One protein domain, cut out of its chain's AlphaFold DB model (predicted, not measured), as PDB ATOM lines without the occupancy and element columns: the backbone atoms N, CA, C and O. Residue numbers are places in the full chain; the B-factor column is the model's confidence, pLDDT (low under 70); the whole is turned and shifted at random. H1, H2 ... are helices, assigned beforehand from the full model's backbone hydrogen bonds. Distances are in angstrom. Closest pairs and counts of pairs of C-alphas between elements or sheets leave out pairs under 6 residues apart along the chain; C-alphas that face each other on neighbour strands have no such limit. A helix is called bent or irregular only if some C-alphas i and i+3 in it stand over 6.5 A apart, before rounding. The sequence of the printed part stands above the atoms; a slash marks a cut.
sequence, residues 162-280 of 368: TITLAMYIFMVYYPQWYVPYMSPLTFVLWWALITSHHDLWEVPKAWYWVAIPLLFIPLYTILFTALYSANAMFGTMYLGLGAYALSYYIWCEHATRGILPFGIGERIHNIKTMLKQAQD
ATOM      1  N   THR A 162     -22.717   4.343  19.448       79.38
ATOM      2  CA  THR A 162     -23.833   3.714  18.721       79.38
ATOM      3  C   THR A 162     -23.977   2.234  19.068       79.38
ATOM      4  O   THR A 162     -25.098   1.782  19.292       79.38
ATOM      5  N   ILE A 163     -22.872   1.491  19.209       85.12
ATOM      6  CA  ILE A 163     -22.889   0.094  19.680       85.12
ATOM      7  C   ILE A 163     -23.463   0.005  21.098       85.12
ATOM      8  O   ILE A 163     -24.322  -0.831  21.369       85.12
ATOM      9  N   THR A 164     -23.029   0.889  21.999       92.75
ATOM     10  CA  THR A 164     -23.508   0.939  23.389       92.75
ATOM     11  C   THR A 164     -25.009   1.218  23.439       92.75
ATOM     12  O   THR A 164     -25.734   0.561  24.183       92.75
ATOM     13  N   LEU A 165     -25.485   2.150  22.612       85.12
ATOM     14  CA  LEU A 165     -26.898   2.495  22.492       85.12
ATOM     15  C   LEU A 165     -27.725   1.339  21.921       85.12
ATOM     16  O   LEU A 165     -28.788   1.029  22.449       85.12
ATOM     17  N   ALA A 166     -27.234   0.680  20.871       81.69
ATOM     18  CA  ALA A 166     -27.881  -0.495  20.301       81.69
ATOM     19  C   ALA A 166     -27.979  -1.624  21.336       81.69
ATOM     20  O   ALA A 166     -29.034  -2.237  21.483       81.69
ATOM     21  N   MET A 167     -26.908  -1.847  22.104       89.19
ATOM     22  CA  MET A 167     -26.894  -2.845  23.168       89.19
ATOM     23  C   MET A 167     -27.855  -2.480  24.307       89.19
ATOM     24  O   MET A 167     -28.570  -3.353  24.789       89.19
ATOM     25  N   TYR A 168     -27.942  -1.201  24.687       88.69
ATOM     26  CA  TYR A 168     -28.930  -0.712  25.653       88.69
ATOM     27  C   TYR A 168     -30.361  -0.997  25.191       88.69
ATOM     28  O   TYR A 168     -31.129  -1.619  25.922       88.69
ATOM     29  N   ILE A 169     -30.709  -0.590  23.964       83.94
ATOM     30  CA  ILE A 169     -32.040  -0.825  23.388       83.94
ATOM     31  C   ILE A 169     -32.342  -2.327  23.389       83.94
ATOM     32  O   ILE A 169     -33.400  -2.742  23.854       83.94
ATOM     33  N   PHE A 170     -31.398  -3.147  22.926       87.44
ATOM     34  CA  PHE A 170     -31.546  -4.598  22.901       87.44
ATOM     35  C   PHE A 170     -31.822  -5.183  24.295       87.44
ATOM     36  O   PHE A 170     -32.771  -5.948  24.450       87.44
ATOM     37  N   MET A 171     -31.059  -4.786  25.319       90.00
ATOM     38  CA  MET A 171     -31.262  -5.271  26.689       90.00
ATOM     39  C   MET A 171     -32.589  -4.820  27.300       90.00
ATOM     40  O   MET A 171     -33.203  -5.584  28.040       90.00
ATOM     41  N   VAL A 172     -33.043  -3.602  26.987       86.50
ATOM     42  CA  VAL A 172     -34.335  -3.083  27.461       86.50
ATOM     43  C   VAL A 172     -35.499  -3.887  26.876       86.50
ATOM     44  O   VAL A 172     -36.441  -4.198  27.599       86.50
ATOM     45  N   TYR A 173     -35.437  -4.255  25.592       85.50
ATOM     46  CA  TYR A 173     -36.493  -5.046  24.950       85.50
ATOM     47  C   TYR A 173     -36.412  -6.547  25.260       85.50
ATOM     48  O   TYR A 173     -37.441  -7.222  25.260       85.50
ATOM     49  N   TYR A 174     -35.219  -7.074  25.547       90.31
ATOM     50  CA  TYR A 174     -34.993  -8.496  25.816       90.31
ATOM     51  C   TYR A 174     -34.226  -8.719  27.135       90.31
ATOM     52  O   TYR A 174     -33.102  -9.224  27.121       90.31
ATOM     53  N   PRO A 175     -34.812  -8.391  28.302       89.31
ATOM     54  CA  PRO A 175     -34.167  -8.610  29.593       89.31
ATOM     55  C   PRO A 175     -34.090 -10.110  29.899       89.31
ATOM     56  O   PRO A 175     -35.068 -10.738  30.295       89.31
ATOM     57  N   GLN A 176     -32.919 -10.700  29.682       90.62
ATOM     58  CA  GLN A 176     -32.661 -12.130  29.861       90.62
ATOM     59  C   GLN A 176     -31.466 -12.357  30.792       90.62
ATOM     60  O   GLN A 176     -30.767 -11.425  31.192       90.62
ATOM     61  N   TRP A 177     -31.185 -13.623  31.095       88.19
ATOM     62  CA  TRP A 177     -30.081 -14.044  31.964       88.19
ATOM     63  C   TRP A 177     -28.687 -13.573  31.508       88.19
ATOM     64  O   TRP A 177     -27.760 -13.580  32.314       88.19
ATOM     65  N   TYR A 178     -28.512 -13.147  30.251       88.19
ATOM     66  CA  TYR A 178     -27.229 -12.645  29.743       88.19
ATOM     67  C   TYR A 178     -26.917 -11.191  30.150       88.19
ATOM     68  O   TYR A 178     -25.785 -10.734  29.982       88.19
ATOM     69  N   VAL A 179     -27.898 -10.448  30.673       88.44
ATOM     70  CA  VAL A 179     -27.763  -9.025  31.033       88.44
ATOM     71  C   VAL A 179     -26.579  -8.748  31.976       88.44
ATOM     72  O   VAL A 179     -25.767  -7.885  31.634       88.44
ATOM     73  N   PRO A 180     -26.383  -9.494  33.087       88.12
ATOM     74  CA  PRO A 180     -25.272  -9.253  34.011       88.12
ATOM     75  C   PRO A 180     -23.885  -9.422  33.381       88.12
ATOM     76  O   PRO A 180     -22.908  -8.964  33.960       88.12
ATOM     77  N   TYR A 181     -23.783 -10.074  32.219       89.38
ATOM     78  CA  TYR A 181     -22.518 -10.323  31.519       89.38
ATOM     79  C   TYR A 181     -22.282  -9.327  30.385       89.38
ATOM     80  O   TYR A 181     -21.163  -8.853  30.181       89.38
ATOM     81  N   MET A 182     -23.344  -8.965  29.667       91.94
ATOM     82  CA  MET A 182     -23.250  -8.021  28.559       91.94
ATOM     83  C   MET A 182     -22.996  -6.592  29.048       91.94
ATOM     84  O   MET A 182     -22.300  -5.825  28.386       91.94
ATOM     85  N   SER A 183     -23.519  -6.211  30.218       91.44
ATOM     86  CA  SER A 183     -23.312  -4.857  30.734       91.44
ATOM     87  C   SER A 183     -21.853  -4.592  31.123       91.44
ATOM     88  O   SER A 183     -21.294  -3.641  30.579       91.44
ATOM     89  N   PRO A 184     -21.166  -5.423  31.934       93.12
ATOM     90  CA  PRO A 184     -19.733  -5.262  32.186       93.12
ATOM     91  C   PRO A 184     -18.906  -5.221  30.900       93.12
ATOM     92  O   PRO A 184     -17.991  -4.409  30.803       93.12
ATOM     93  N   LEU A 185     -19.259  -6.023  29.886       94.88
ATOM     94  CA  LEU A 185     -18.576  -6.002  28.592       94.88
ATOM     95  C   LEU A 185     -18.559  -4.591  27.981       94.88
ATOM     96  O   LEU A 185     -17.518  -4.147  27.507       94.88
ATOM     97  N   THR A 186     -19.668  -3.846  28.049       95.44
ATOM     98  CA  THR A 186     -19.690  -2.450  27.570       95.44
ATOM     99  C   THR A 186     -18.750  -1.533  28.351       95.44
ATOM    100  O   THR A 186     -18.066  -0.716  27.737       95.44
ATOM    101  N   PHE A 187     -18.638  -1.697  29.675       96.38
ATOM    102  CA  PHE A 187     -17.672  -0.943  30.484       96.38
ATOM    103  C   PHE A 187     -16.232  -1.268  30.077       96.38
ATOM    104  O   PHE A 187     -15.413  -0.357  29.951       96.38
ATOM    105  N   VAL A 188     -15.934  -2.548  29.821       97.00
ATOM    106  CA  VAL A 188     -14.618  -2.987  29.339       97.00
ATOM    107  C   VAL A 188     -14.313  -2.410  27.958       97.00
ATOM    108  O   VAL A 188     -13.197  -1.953  27.737       97.00
ATOM    109  N   LEU A 189     -15.283  -2.361  27.041       96.50
ATOM    110  CA  LEU A 189     -15.081  -1.758  25.719       96.50
ATOM    111  C   LEU A 189     -14.786  -0.255  25.813       96.50
ATOM    112  O   LEU A 189     -13.865   0.229  25.158       96.50
ATOM    113  N   TRP A 190     -15.520   0.478  26.658       97.69
ATOM    114  CA  TRP A 190     -15.252   1.898  26.914       97.69
ATOM    115  C   TRP A 190     -13.881   2.121  27.537       97.69
ATOM    116  O   TRP A 190     -13.134   2.998  27.100       97.69
ATOM    117  N   TRP A 191     -13.521   1.293  28.513       97.62
ATOM    118  CA  TRP A 191     -12.190   1.300  29.097       97.62
ATOM    119  C   TRP A 191     -11.106   1.037  28.049       97.62
ATOM    120  O   TRP A 191     -10.165   1.821  27.949       97.62
ATOM    121  N   ALA A 192     -11.239  -0.018  27.245       96.75
ATOM    122  CA  ALA A 192     -10.250  -0.409  26.245       96.75
ATOM    123  C   ALA A 192     -10.059   0.691  25.196       96.75
ATOM    124  O   ALA A 192      -8.927   1.034  24.860       96.75
ATOM    125  N   LEU A 193     -11.155   1.307  24.740       95.81
ATOM    126  CA  LEU A 193     -11.106   2.412  23.789       95.81
ATOM    127  C   LEU A 193     -10.371   3.630  24.365       95.81
ATOM    128  O   LEU A 193      -9.472   4.171  23.720       95.81
ATOM    129  N   ILE A 194     -10.729   4.059  25.579       95.56
ATOM    130  CA  ILE A 194     -10.108   5.225  26.223       95.56
ATOM    131  C   ILE A 194      -8.634   4.939  26.547       95.56
ATOM    132  O   ILE A 194      -7.787   5.809  26.353       95.56
ATOM    133  N   THR A 195      -8.312   3.726  27.000       95.44
ATOM    134  CA  THR A 195      -6.938   3.293  27.307       95.44
ATOM    135  C   THR A 195      -6.082   3.269  26.048       95.44
ATOM    136  O   THR A 195      -4.978   3.805  26.058       95.44
ATOM    137  N   SER A 196      -6.618   2.738  24.944       94.25
ATOM    138  CA  SER A 196      -5.960   2.757  23.635       94.25
ATOM    139  C   SER A 196      -5.777   4.165  23.084       94.25
ATOM    140  O   SER A 196      -4.842   4.395  22.330       94.25
ATOM    141  N   HIS A 197      -6.665   5.104  23.408       90.50
ATOM    142  CA  HIS A 197      -6.522   6.489  22.964       90.50
ATOM    143  C   HIS A 197      -5.347   7.206  23.643       90.50
ATOM    144  O   HIS A 197      -4.755   8.106  23.051       90.50
ATOM    145  N   HIS A 198      -5.024   6.811  24.875       89.81
ATOM    146  CA  HIS A 198      -4.016   7.450  25.718       89.81
ATOM    147  C   HIS A 198      -2.742   6.609  25.890       89.81
ATOM    148  O   HIS A 198      -1.877   6.996  26.669       89.81
ATOM    149  N   ASP A 199      -2.637   5.466  25.203       92.12
ATOM    150  CA  ASP A 199      -1.523   4.513  25.300       92.12
ATOM    151  C   ASP A 199      -1.188   4.094  26.752       92.12
ATOM    152  O   ASP A 199      -0.036   3.909  27.131       92.12
ATOM    153  N   LEU A 200      -2.217   3.911  27.590       92.56
ATOM    154  CA  LEU A 200      -2.073   3.625  29.031       92.56
ATOM    155  C   LEU A 200      -2.025   2.124  29.379       92.56
ATOM    156  O   LEU A 200      -2.223   1.753  30.535       92.56
ATOM    157  N   TRP A 201      -1.760   1.252  28.403       94.44
ATOM    158  CA  TRP A 201      -1.761  -0.209  28.590       94.44
ATOM    159  C   TRP A 201      -0.731  -0.696  29.613       94.44
ATOM    160  O   TRP A 201      -0.983  -1.653  30.346       94.44
ATOM    161  N   GLU A 202       0.409  -0.013  29.694       92.75
ATOM    162  CA  GLU A 202       1.511  -0.365  30.595       92.75
ATOM    163  C   GLU A 202       1.313   0.170  32.017       92.75
ATOM    164  O   GLU A 202       2.003  -0.253  32.944       92.75
ATOM    165  N   VAL A 203       0.367   1.093  32.226       90.38
ATOM    166  CA  VAL A 203       0.168   1.745  33.521       90.38
ATOM    167  C   VAL A 203      -0.712   0.862  34.412       90.38
ATOM    168  O   VAL A 203      -1.914   0.749  34.157       90.38
ATOM    169  N   PRO A 204      -0.203   0.311  35.535       91.81
ATOM    170  CA  PRO A 204      -0.982  -0.598  36.385       91.81
ATOM    171  C   PRO A 204      -2.262   0.043  36.932       91.81
ATOM    172  O   PRO A 204      -3.279  -0.619  37.115       91.81
ATOM    173  N   LYS A 205      -2.244   1.367  37.143       90.88
ATOM    174  CA  LYS A 205      -3.410   2.121  37.619       90.88
ATOM    175  C   LYS A 205      -4.588   2.094  36.639       90.88
ATOM    176  O   LYS A 205      -5.724   2.145  37.095       90.88
ATOM    177  N   ALA A 206      -4.340   1.991  35.331       92.81
ATOM    178  CA  ALA A 206      -5.400   1.887  34.327       92.81
ATOM    179  C   ALA A 206      -6.184   0.573  34.475       92.81
ATOM    180  O   ALA A 206      -7.400   0.553  34.302       92.81
ATOM    181  N   TRP A 207      -5.521  -0.511  34.885       93.44
ATOM    182  CA  TRP A 207      -6.147  -1.819  35.090       93.44
ATOM    183  C   TRP A 207      -7.082  -1.867  36.308       93.44
ATOM    184  O   TRP A 207      -8.052  -2.623  36.318       93.44
ATOM    185  N   TYR A 208      -6.871  -1.011  37.312       92.19
ATOM    186  CA  TYR A 208      -7.819  -0.896  38.427       92.19
ATOM    187  C   TYR A 208      -9.180  -0.357  37.972       92.19
ATOM    188  O   TYR A 208     -10.212  -0.789  38.486       92.19
ATOM    189  N   TRP A 209      -9.195   0.526  36.970       95.31
ATOM    190  CA  TRP A 209     -10.436   1.077  36.431       95.31
ATOM    191  C   TRP A 209     -11.299   0.031  35.734       95.31
ATOM    192  O   TRP A 209     -12.511   0.128  35.848       95.31
ATOM    193  N   VAL A 210     -10.717  -0.984  35.084       95.94
ATOM    194  CA  VAL A 210     -11.502  -2.075  34.476       95.94
ATOM    195  C   VAL A 210     -11.937  -3.126  35.496       95.94
ATOM    196  O   VAL A 210     -13.030  -3.679  35.380       95.94
ATOM    197  N   ALA A 211     -11.127  -3.367  36.529       88.94
ATOM    198  CA  ALA A 211     -11.450  -4.328  37.579       88.94
ATOM    199  C   ALA A 211     -12.702  -3.920  38.376       88.94
ATOM    200  O   ALA A 211     -13.518  -4.774  38.721       88.94
ATOM    201  N   ILE A 212     -12.884  -2.616  38.632       89.88
ATOM    202  CA  ILE A 212     -14.022  -2.101  39.407       89.88
ATOM    203  C   ILE A 212     -15.372  -2.449  38.742       89.88
ATOM    204  O   ILE A 212     -16.169  -3.128  39.388       89.88
ATOM    205  N   PRO A 213     -15.662  -2.076  37.477       92.81
ATOM    206  CA  PRO A 213     -16.903  -2.460  36.809       92.81
ATOM    207  C   PRO A 213     -17.068  -3.968  36.656       92.81
ATOM    208  O   PRO A 213     -18.186  -4.461  36.777       92.81
ATOM    209  N   LEU A 214     -15.976  -4.705  36.420       91.56
ATOM    210  CA  LEU A 214     -16.025  -6.158  36.257       91.56
ATOM    211  C   LEU A 214     -16.569  -6.857  37.512       91.56
ATOM    212  O   LEU A 214     -17.310  -7.829  37.403       91.56
ATOM    213  N   LEU A 215     -16.225  -6.345  38.696       88.44
ATOM    214  CA  LEU A 215     -16.688  -6.874  39.979       88.44
ATOM    215  C   LEU A 215     -18.031  -6.271  40.405       88.44
ATOM    216  O   LEU A 215     -18.918  -6.983  40.874       88.44
ATOM    217  N   PHE A 216     -18.187  -4.955  40.253       90.69
ATOM    218  CA  PHE A 216     -19.321  -4.225  40.813       90.69
ATOM    219  C   PHE A 216     -20.586  -4.340  39.963       90.69
ATOM    220  O   PHE A 216     -21.670  -4.459  40.524       90.69
ATOM    221  N   ILE A 217     -20.483  -4.328  38.629       93.88
ATOM    222  CA  ILE A 217     -21.665  -4.327  37.754       93.88
ATOM    223  C   ILE A 217     -22.474  -5.626  37.875       93.88
ATOM    224  O   ILE A 217     -23.679  -5.514  38.076       93.88
ATOM    225  N   PRO A 218     -21.885  -6.840  37.851       89.44
ATOM    226  CA  PRO A 218     -22.670  -8.061  38.036       89.44
ATOM    227  C   PRO A 218     -23.393  -8.094  39.388       89.44
ATOM    228  O   PRO A 218     -24.574  -8.436  39.451       89.44
ATOM    229  N   LEU A 219     -22.710  -7.676  40.462       85.31
ATOM    230  CA  LEU A 219     -23.297  -7.583  41.800       85.31
ATOM    231  C   LEU A 219     -24.445  -6.567  41.832       85.31
ATOM    232  O   LEU A 219     -25.518  -6.854  42.363       85.31
ATOM    233  N   TYR A 220     -24.232  -5.399  41.225       91.12
ATOM    234  CA  TYR A 220     -25.236  -4.354  41.084       91.12
ATOM    235  C   TYR A 220     -26.475  -4.873  40.355       91.12
ATOM    236  O   TYR A 220     -27.580  -4.702  40.855       91.12
ATOM    237  N   THR A 221     -26.304  -5.561  39.223       91.31
ATOM    238  CA  THR A 221     -27.408  -6.143  38.453       91.31
ATOM    239  C   THR A 221     -28.184  -7.171  39.279       91.31
ATOM    240  O   THR A 221     -29.412  -7.114  39.324       91.31
ATOM    241  N   ILE A 222     -27.506  -8.077  39.990       87.06
ATOM    242  CA  ILE A 222     -28.171  -9.086  40.837       87.06
ATOM    243  C   ILE A 222     -28.985  -8.421  41.958       87.06
ATOM    244  O   ILE A 222     -30.129  -8.796  42.197       87.06
ATOM    245  N   LEU A 223     -28.436  -7.401  42.622       88.31
ATOM    246  CA  LEU A 223     -29.144  -6.695  43.693       88.31
ATOM    247  C   LEU A 223     -30.305  -5.842  43.161       88.31
ATOM    248  O   LEU A 223     -31.392  -5.849  43.734       88.31
ATOM    249  N   PHE A 224     -30.103  -5.118  42.057       88.25
ATOM    250  CA  PHE A 224     -31.124  -4.228  41.503       88.25
ATOM    251  C   PHE A 224     -32.265  -4.977  40.823       88.25
ATOM    252  O   PHE A 224     -33.396  -4.503  40.900       88.25
ATOM    253  N   THR A 225     -32.015  -6.143  40.220       87.25
ATOM    254  CA  THR A 225     -33.098  -6.991  39.685       87.25
ATOM    255  C   THR A 225     -34.064  -7.464  40.770       87.25
ATOM    256  O   THR A 225     -35.238  -7.672  40.476       87.25
ATOM    257  N   ALA A 226     -33.607  -7.600  42.019       87.12
ATOM    258  CA  ALA A 226     -34.461  -7.977  43.144       87.12
ATOM    259  C   ALA A 226     -35.274  -6.800  43.718       87.12
ATOM    260  O   ALA A 226     -36.321  -7.021  44.324       87.12
ATOM    261  N   LEU A 227     -34.792  -5.561  43.560       85.94
ATOM    262  CA  LEU A 227     -35.335  -4.378  44.241       85.94
ATOM    263  C   LEU A 227     -36.105  -3.419  43.321       85.94
ATOM    264  O   LEU A 227     -36.963  -2.678  43.797       85.94
ATOM    265  N   TYR A 228     -35.803  -3.403  42.023       87.25
ATOM    266  CA  TYR A 228     -36.305  -2.409  41.074       87.25
ATOM    267  C   TYR A 228     -36.785  -3.047  39.769       87.25
ATOM    268  O   TYR A 228     -36.465  -4.189  39.442       87.25
ATOM    269  N   SER A 229     -37.546  -2.282  38.980       88.12
ATOM    270  CA  SER A 229     -37.921  -2.701  37.629       88.12
ATOM    271  C   SER A 229     -36.692  -2.771  36.714       88.12
ATOM    272  O   SER A 229     -35.747  -1.988  36.852       88.12
ATOM    273  N   ALA A 230     -36.725  -3.676  35.729       86.38
ATOM    274  CA  ALA A 230     -35.638  -3.837  34.761       86.38
ATOM    275  C   ALA A 230     -35.286  -2.509  34.062       86.38
ATOM    276  O   ALA A 230     -34.114  -2.169  33.932       86.38
ATOM    277  N   ASN A 231     -36.295  -1.708  33.700       83.75
ATOM    278  CA  ASN A 231     -36.100  -0.400  33.068       83.75
ATOM    279  C   ASN A 231     -35.336   0.579  33.968       83.75
ATOM    280  O   ASN A 231     -34.429   1.261  33.495       83.75
ATOM    281  N   ALA A 232     -35.682   0.638  35.260       83.69
ATOM    282  CA  ALA A 232     -34.985   1.495  36.214       83.69
ATOM    283  C   ALA A 232     -33.524   1.055  36.382       83.69
ATOM    284  O   ALA A 232     -32.634   1.897  36.308       83.69
ATOM    285  N   MET A 233     -33.282  -0.254  36.509       90.94
ATOM    286  CA  MET A 233     -31.936  -0.830  36.586       90.94
ATOM    287  C   MET A 233     -31.089  -0.506  35.348       90.94
ATOM    288  O   MET A 233     -29.934  -0.104  35.480       90.94
ATOM    289  N   PHE A 234     -31.633  -0.670  34.138       89.25
ATOM    290  CA  PHE A 234     -30.904  -0.334  32.913       89.25
ATOM    291  C   PHE A 234     -30.602   1.159  32.828       89.25
ATOM    292  O   PHE A 234     -29.481   1.535  32.486       89.25
ATOM    293  N   GLY A 235     -31.576   2.006  33.170       85.00
ATOM    294  CA  GLY A 235     -31.403   3.454  33.171       85.00
ATOM    295  C   GLY A 235     -30.271   3.897  34.095       85.00
ATOM    296  O   GLY A 235     -29.360   4.600  33.660       85.00
ATOM    297  N   THR A 236     -30.276   3.445  35.351       88.69
ATOM    298  CA  THR A 236     -29.233   3.794  36.328       88.69
ATOM    299  C   THR A 236     -27.869   3.221  35.951       88.69
ATOM    300  O   THR A 236     -26.859   3.911  36.085       88.69
ATOM    301  N   MET A 237     -27.821   1.997  35.424       92.25
ATOM    302  CA  MET A 237     -26.577   1.347  35.015       92.25
ATOM    303  C   MET A 237     -25.909   2.048  33.825       92.25
ATOM    304  O   MET A 237     -24.704   2.290  33.863       92.25
ATOM    305  N   TYR A 238     -26.667   2.417  32.788       92.62
ATOM    306  CA  TYR A 238     -26.115   3.112  31.618       92.62
ATOM    307  C   TYR A 238     -25.829   4.596  31.883       92.62
ATOM    308  O   TYR A 238     -24.900   5.156  31.298       92.62
ATOM    309  N   LEU A 239     -26.544   5.223  32.821       88.81
ATOM    310  CA  LEU A 239     -26.142   6.521  33.370       88.81
ATOM    311  C   LEU A 239     -24.796   6.389  34.103       88.81
ATOM    312  O   LEU A 239     -23.878   7.174  33.861       88.81
ATOM    313  N   GLY A 240     -24.640   5.338  34.915       92.25
ATOM    314  CA  GLY A 240     -23.376   4.970  35.551       92.25
ATOM    315  C   GLY A 240     -22.246   4.722  34.548       92.25
ATOM    316  O   GLY A 240     -21.134   5.187  34.775       92.25
ATOM    317  N   LEU A 241     -22.525   4.077  33.409       95.50
ATOM    318  CA  LEU A 241     -21.562   3.902  32.314       95.50
ATOM    319  C   LEU A 241     -21.099   5.246  31.744       95.50
ATOM    320  O   LEU A 241     -19.900   5.445  31.554       95.50
ATOM    321  N   GLY A 242     -22.023   6.182  31.510       92.25
ATOM    322  CA  GLY A 242     -21.685   7.531  31.054       92.25
ATOM    323  C   GLY A 242     -20.799   8.277  32.056       92.25
ATOM    324  O   GLY A 242     -19.772   8.845  31.679       92.25
ATOM    325  N   ALA A 243     -21.146   8.219  33.345       92.88
ATOM    326  CA  ALA A 243     -20.348   8.810  34.418       92.88
ATOM    327  C   ALA A 243     -18.960   8.153  34.544       92.88
ATOM    328  O   ALA A 243     -17.960   8.853  34.716       92.88
ATOM    329  N   TYR A 244     -18.887   6.827  34.409       95.69
ATOM    330  CA  TYR A 244     -17.645   6.056  34.401       95.69
ATOM    331  C   TYR A 244     -16.746   6.457  33.230       95.69
ATOM    332  O   TYR A 244     -15.592   6.815  33.449       95.69
ATOM    333  N   ALA A 245     -17.275   6.460  32.003       95.88
ATOM    334  CA  ALA A 245     -16.519   6.808  30.805       95.88
ATOM    335  C   ALA A 245     -15.966   8.238  30.887       95.88
ATOM    336  O   ALA A 245     -14.794   8.459  30.586       95.88
ATOM    337  N   LEU A 246     -16.770   9.196  31.366       91.88
ATOM    338  CA  LEU A 246     -16.328  10.574  31.589       91.88
ATOM    339  C   LEU A 246     -15.239  10.667  32.660       91.88
ATOM    340  O   LEU A 246     -14.218  11.311  32.435       91.88
ATOM    341  N   SER A 247     -15.435  10.020  33.809       93.25
ATOM    342  CA  SER A 247     -14.469  10.059  34.915       93.25
ATOM    343  C   SER A 247     -13.140   9.421  34.519       93.25
ATOM    344  O   SER A 247     -12.080   9.985  34.789       93.25
ATOM    345  N   TYR A 248     -13.193   8.281  33.825       95.44
ATOM    346  CA  TYR A 248     -12.006   7.599  33.331       95.44
ATOM    347  C   TYR A 248     -11.287   8.428  32.267       95.44
ATOM    348  O   TYR A 248     -10.076   8.603  32.343       95.44
ATOM    349  N   TYR A 249     -12.028   9.026  31.329       93.12
ATOM    350  CA  TYR A 249     -11.461   9.938  30.339       93.12
ATOM    351  C   TYR A 249     -10.750  11.131  30.994       93.12
ATOM    352  O   TYR A 249      -9.615  11.438  30.640       93.12
ATOM    353  N   ILE A 250     -11.381  11.767  31.989       88.81
ATOM    354  CA  ILE A 250     -10.787  12.882  32.740       88.81
ATOM    355  C   ILE A 250      -9.491  12.448  33.429       88.81
ATOM    356  O   ILE A 250      -8.497  13.176  33.391       88.81
ATOM    357  N   TRP A 251      -9.494  11.265  34.045       93.56
ATOM    358  CA  TRP A 251      -8.314  10.714  34.700       93.56
ATOM    359  C   TRP A 251      -7.182  10.435  33.703       93.56
ATOM    360  O   TRP A 251      -6.046  10.826  33.963       93.56
ATOM    361  N   CYS A 252      -7.480   9.831  32.550       90.75
ATOM    362  CA  CYS A 252      -6.501   9.552  31.497       90.75
ATOM    363  C   CYS A 252      -5.896  10.833  30.907       90.75
ATOM    364  O   CYS A 252      -4.678  10.920  30.739       90.75
ATOM    365  N   GLU A 253      -6.723  11.848  30.645       85.25
ATOM    366  CA  GLU A 253      -6.263  13.146  30.143       85.25
ATOM    367  C   GLU A 253      -5.335  13.817  31.170       85.25
ATOM    368  O   GLU A 253      -4.262  14.314  30.826       85.25
ATOM    369  N   HIS A 254      -5.699  13.764  32.456       83.12
ATOM    370  CA  HIS A 254      -4.865  14.297  33.527       83.12
ATOM    371  C   HIS A 254      -3.545  13.525  33.682       83.12
ATOM    372  O   HIS A 254      -2.496  14.140  33.851       83.12
ATOM    373  N   ALA A 255      -3.579  12.193  33.593       85.38
ATOM    374  CA  ALA A 255      -2.403  11.339  33.738       85.38
ATOM    375  C   ALA A 255      -1.405  11.496  32.580       85.38
ATOM    376  O   ALA A 255      -0.201  11.436  32.807       85.38
ATOM    377  N   THR A 256      -1.896  11.703  31.355       84.25
ATOM    378  CA  THR A 256      -1.046  11.832  30.160       84.25
ATOM    379  C   THR A 256      -0.565  13.256  29.916       84.25
ATOM    380  O   THR A 256       0.599  13.456  29.583       84.25
ATOM    381  N   ARG A 257      -1.438  14.259  30.076       74.56
ATOM    382  CA  ARG A 257      -1.125  15.652  29.720       74.56
ATOM    383  C   ARG A 257      -0.806  16.541  30.914       74.56
ATOM    384  O   ARG A 257      -0.329  17.651  30.716       74.56
ATOM    385  N   GLY A 258      -1.105  16.116  32.143       68.25
ATOM    386  CA  GLY A 258      -0.920  16.935  33.349       68.25
ATOM    387  C   GLY A 258      -1.830  18.170  33.423       68.25
ATOM    388  O   GLY A 258      -1.725  18.963  34.358       68.25
ATOM    389  N   ILE A 259      -2.743  18.343  32.464       67.56
ATOM    390  CA  ILE A 259      -3.666  19.476  32.369       67.56
ATOM    391  C   ILE A 259      -5.072  18.964  32.690       67.56
ATOM    392  O   ILE A 259      -5.455  17.864  32.296       67.56
ATOM    393  N   LEU A 260      -5.854  19.756  33.428       64.44
ATOM    394  CA  LEU A 260      -7.274  19.468  33.628       64.44
ATOM    395  C   LEU A 260      -8.014  19.562  32.281       64.44
ATOM    396  O   LEU A 260      -7.853  20.572  31.582       64.44
ATOM    397  N   PRO A 261      -8.850  18.571  31.926       60.22
ATOM    398  CA  PRO A 261      -9.618  18.602  30.687       60.22
ATOM    399  C   PRO A 261     -10.494  19.860  30.593       60.22
ATOM    400  O   PRO A 261     -10.793  20.523  31.589       60.22
ATOM    401  N   PHE A 262     -10.909  20.198  29.370       62.50
ATOM    402  CA  PHE A 262     -11.729  21.377  29.044       62.50
ATOM    403  C   PHE A 262     -11.033  22.744  29.193       62.50
ATOM    404  O   PHE A 262     -11.704  23.778  29.222       62.50
ATOM    405  N   GLY A 263      -9.696  22.781  29.265       57.47
ATOM    406  CA  GLY A 263      -8.934  24.037  29.331       57.47
ATOM    407  C   GLY A 263      -9.141  24.805  30.639       57.47
ATOM    408  O   GLY A 263      -8.919  26.014  30.702       57.47
ATOM    409  N   ILE A 264      -9.589  24.120  31.698       63.41
ATOM    410  CA  ILE A 264      -9.801  24.723  33.020       63.41
ATOM    411  C   ILE A 264      -8.467  25.239  33.575       63.41
ATOM    412  O   ILE A 264      -8.420  26.336  34.124       63.41
ATOM    413  N   GLY A 265      -7.373  24.502  33.358       64.56
ATOM    414  CA  GLY A 265      -6.028  24.913  33.774       64.56
ATOM    415  C   GLY A 265      -5.576  26.228  33.132       64.56
ATOM    416  O   GLY A 265      -5.162  27.142  33.841       64.56
ATOM    417  N   GLU A 266      -5.732  26.367  31.812       63.28
ATOM    418  CA  GLU A 266      -5.414  27.612  31.095       63.28
ATOM    419  C   GLU A 266      -6.294  28.774  31.549       63.28
ATOM    420  O   GLU A 266      -5.804  29.883  31.740       63.28
ATOM    421  N   ARG A 267      -7.590  28.533  31.779       64.94
ATOM    422  CA  ARG A 267      -8.503  29.564  32.289       64.94
ATOM    423  C   ARG A 267      -8.116  30.023  33.687       64.94
ATOM    424  O   ARG A 267      -8.118  31.221  33.935       64.94
ATOM    425  N   ILE A 268      -7.750  29.103  34.579       72.62
ATOM    426  CA  ILE A 268      -7.275  29.442  35.927       72.62
ATOM    427  C   ILE A 268      -5.957  30.212  35.845       72.62
ATOM    428  O   ILE A 268      -5.795  31.211  36.543       72.62
ATOM    429  N   HIS A 269      -5.033  29.792  34.978       72.62
ATOM    430  CA  HIS A 269      -3.772  30.499  34.780       72.62
ATOM    431  C   HIS A 269      -4.003  31.917  34.244       72.62
ATOM    432  O   HIS A 269      -3.475  32.866  34.815       72.62
ATOM    433  N   ASN A 270      -4.870  32.074  33.240       74.25
ATOM    434  CA  ASN A 270      -5.260  33.370  32.683       74.25
ATOM    435  C   ASN A 270      -5.973  34.261  33.708       74.25
ATOM    436  O   ASN A 270      -5.722  35.458  33.763       74.25
ATOM    437  N   ILE A 271      -6.829  33.699  34.565       75.00
ATOM    438  CA  ILE A 271      -7.449  34.453  35.664       75.00
ATOM    439  C   ILE A 271      -6.379  34.900  36.663       75.00
ATOM    440  O   ILE A 271      -6.393  36.042  37.110       75.00
ATOM    441  N   LYS A 272      -5.415  34.036  36.990       82.44
ATOM    442  CA  LYS A 272      -4.335  34.363  37.925       82.44
ATOM    443  C   LYS A 272      -3.408  35.446  37.373       82.44
ATOM    444  O   LYS A 272      -2.999  36.322  38.130       82.44
ATOM    445  N   THR A 273      -3.089  35.417  36.081       80.62
ATOM    446  CA  THR A 273      -2.283  36.461  35.432       80.62
ATOM    447  C   THR A 273      -3.050  37.775  35.316       80.62
ATOM    448  O   THR A 273      -2.466  38.817  35.597       80.62
ATOM    449  N   MET A 274      -4.356  37.738  35.023       73.31
ATOM    450  CA  MET A 274      -5.226  38.921  35.058       73.31
ATOM    451  C   MET A 274      -5.318  39.536  36.460       73.31
ATOM    452  O   MET A 274      -5.222  40.751  36.598       73.31
ATOM    453  N   LEU A 275      -5.456  38.714  37.507       79.25
ATOM    454  CA  LEU A 275      -5.475  39.185  38.897       79.25
ATOM    455  C   LEU A 275      -4.131  39.791  39.307       79.25
ATOM    456  O   LEU A 275      -4.106  40.844  39.935       79.25
ATOM    457  N   LYS A 276      -3.016  39.170  38.909       80.69
ATOM    458  CA  LYS A 276      -1.674  39.686  39.198       80.69
ATOM    459  C   LYS A 276      -1.409  41.011  38.473       80.69
ATOM    460  O   LYS A 276      -0.935  41.948  39.095       80.69
ATOM    461  N   GLN A 277      -1.810  41.129  37.205       75.44
ATOM    462  CA  GLN A 277      -1.751  42.395  36.466       75.44
ATOM    463  C   GLN A 277      -2.646  43.475  37.080       75.44
ATOM    464  O   GLN A 277      -2.230  44.627  37.140       75.44
ATOM    465  N   ALA A 278      -3.845  43.132  37.559       70.06
ATOM    466  CA  ALA A 278      -4.718  44.082  38.248       70.06
ATOM    467  C   ALA A 278      -4.085  44.595  39.553       70.06
ATOM    468  O   ALA A 278      -4.167  45.785  39.838       70.06
ATOM    469  N   GLN A 279      -3.396  43.719  40.287       70.44
ATOM    470  CA  GLN A 279      -2.684  44.053  41.522       70.44
ATOM    471  C   GLN A 279      -1.423  44.899  41.262       70.44
ATOM    472  O   GLN A 279      -1.158  45.854  41.982       70.44
ATOM    473  N   ASP A 280      -0.694  44.629  40.175       65.19
ATOM    474  CA  ASP A 280       0.466  45.432  39.754       65.19
ATOM    475  C   ASP A 280       0.057  46.801  39.152       65.19
ATOM    476  O   ASP A 280       0.881  47.709  39.023       65.19
TER     477      ASP A 280
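Overview. This is residues 162 to 280 of the 368 residues of an uncharacterized protein of uncultured archaeon (UniProt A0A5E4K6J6). The long helix H4 makes the spine of a small up-and-down bundle: H2 and H3 lie along it as a triangle of three helices, and the shorter H1 packs near the start of H4, on the side away from H3. Beyond the other end of H4, H5 leads away as an arm, with residues 263 to 280 sticking out free. The printed part has 119 residues with five named helices, H1 to H5 in chain order, and no named strand: all helix. It is loose, with a radius of gyration of the C-alphas of 19.0 A, and spans 66 by 32 by 25 A, the arm adding to the length.

Along the chain. H4, residues 230 to 257, is 40.0 A long, from C-alpha 230 at (-35.638, -3.837, 34.761). H3, residues 204 to 227, is 35.4 A long, with a kink of 30 degrees near residue 219. H2 is residues 179 to 197 and H1 residues 162 to 173. H5, residues 261 to 280, is irregular, with C-alphas 262 and 265 8.2 A apart, and its last residue has C-alpha 280 at (0.466, 45.432, 39.754).

Arrangement. H4, the hub, touches H2 at Ala 245 and Trp 190, their closest C-alphas, 6.4 A apart. H3 and H4 form a helical hairpin, closest at the C-alphas of Phe 224 and Met 233, 6.0 A. H1 touches H4 with residues 168 to 172 alone, closest at the C-alphas of Val 172 and Asn 231, 6.5 A. H4 and H5 only just touch, with 3 pairs of C-alphas within 8 A, closest Ile 250 and Pro 261, 6.2 A. Every O i to N i+4 pair is within hydrogen-bond range in H1 and H4; in H2 14 of 15 are, in H3 13 of 20, in H5 14 of 16.

Size, cuts and confidence. The C-alphas farthest apart, of Trp 177 and Asp 280, are 67.3 A apart. The printed part has no cut and no long link. pLDDT is under 70 at residues 258 to 267 and 280.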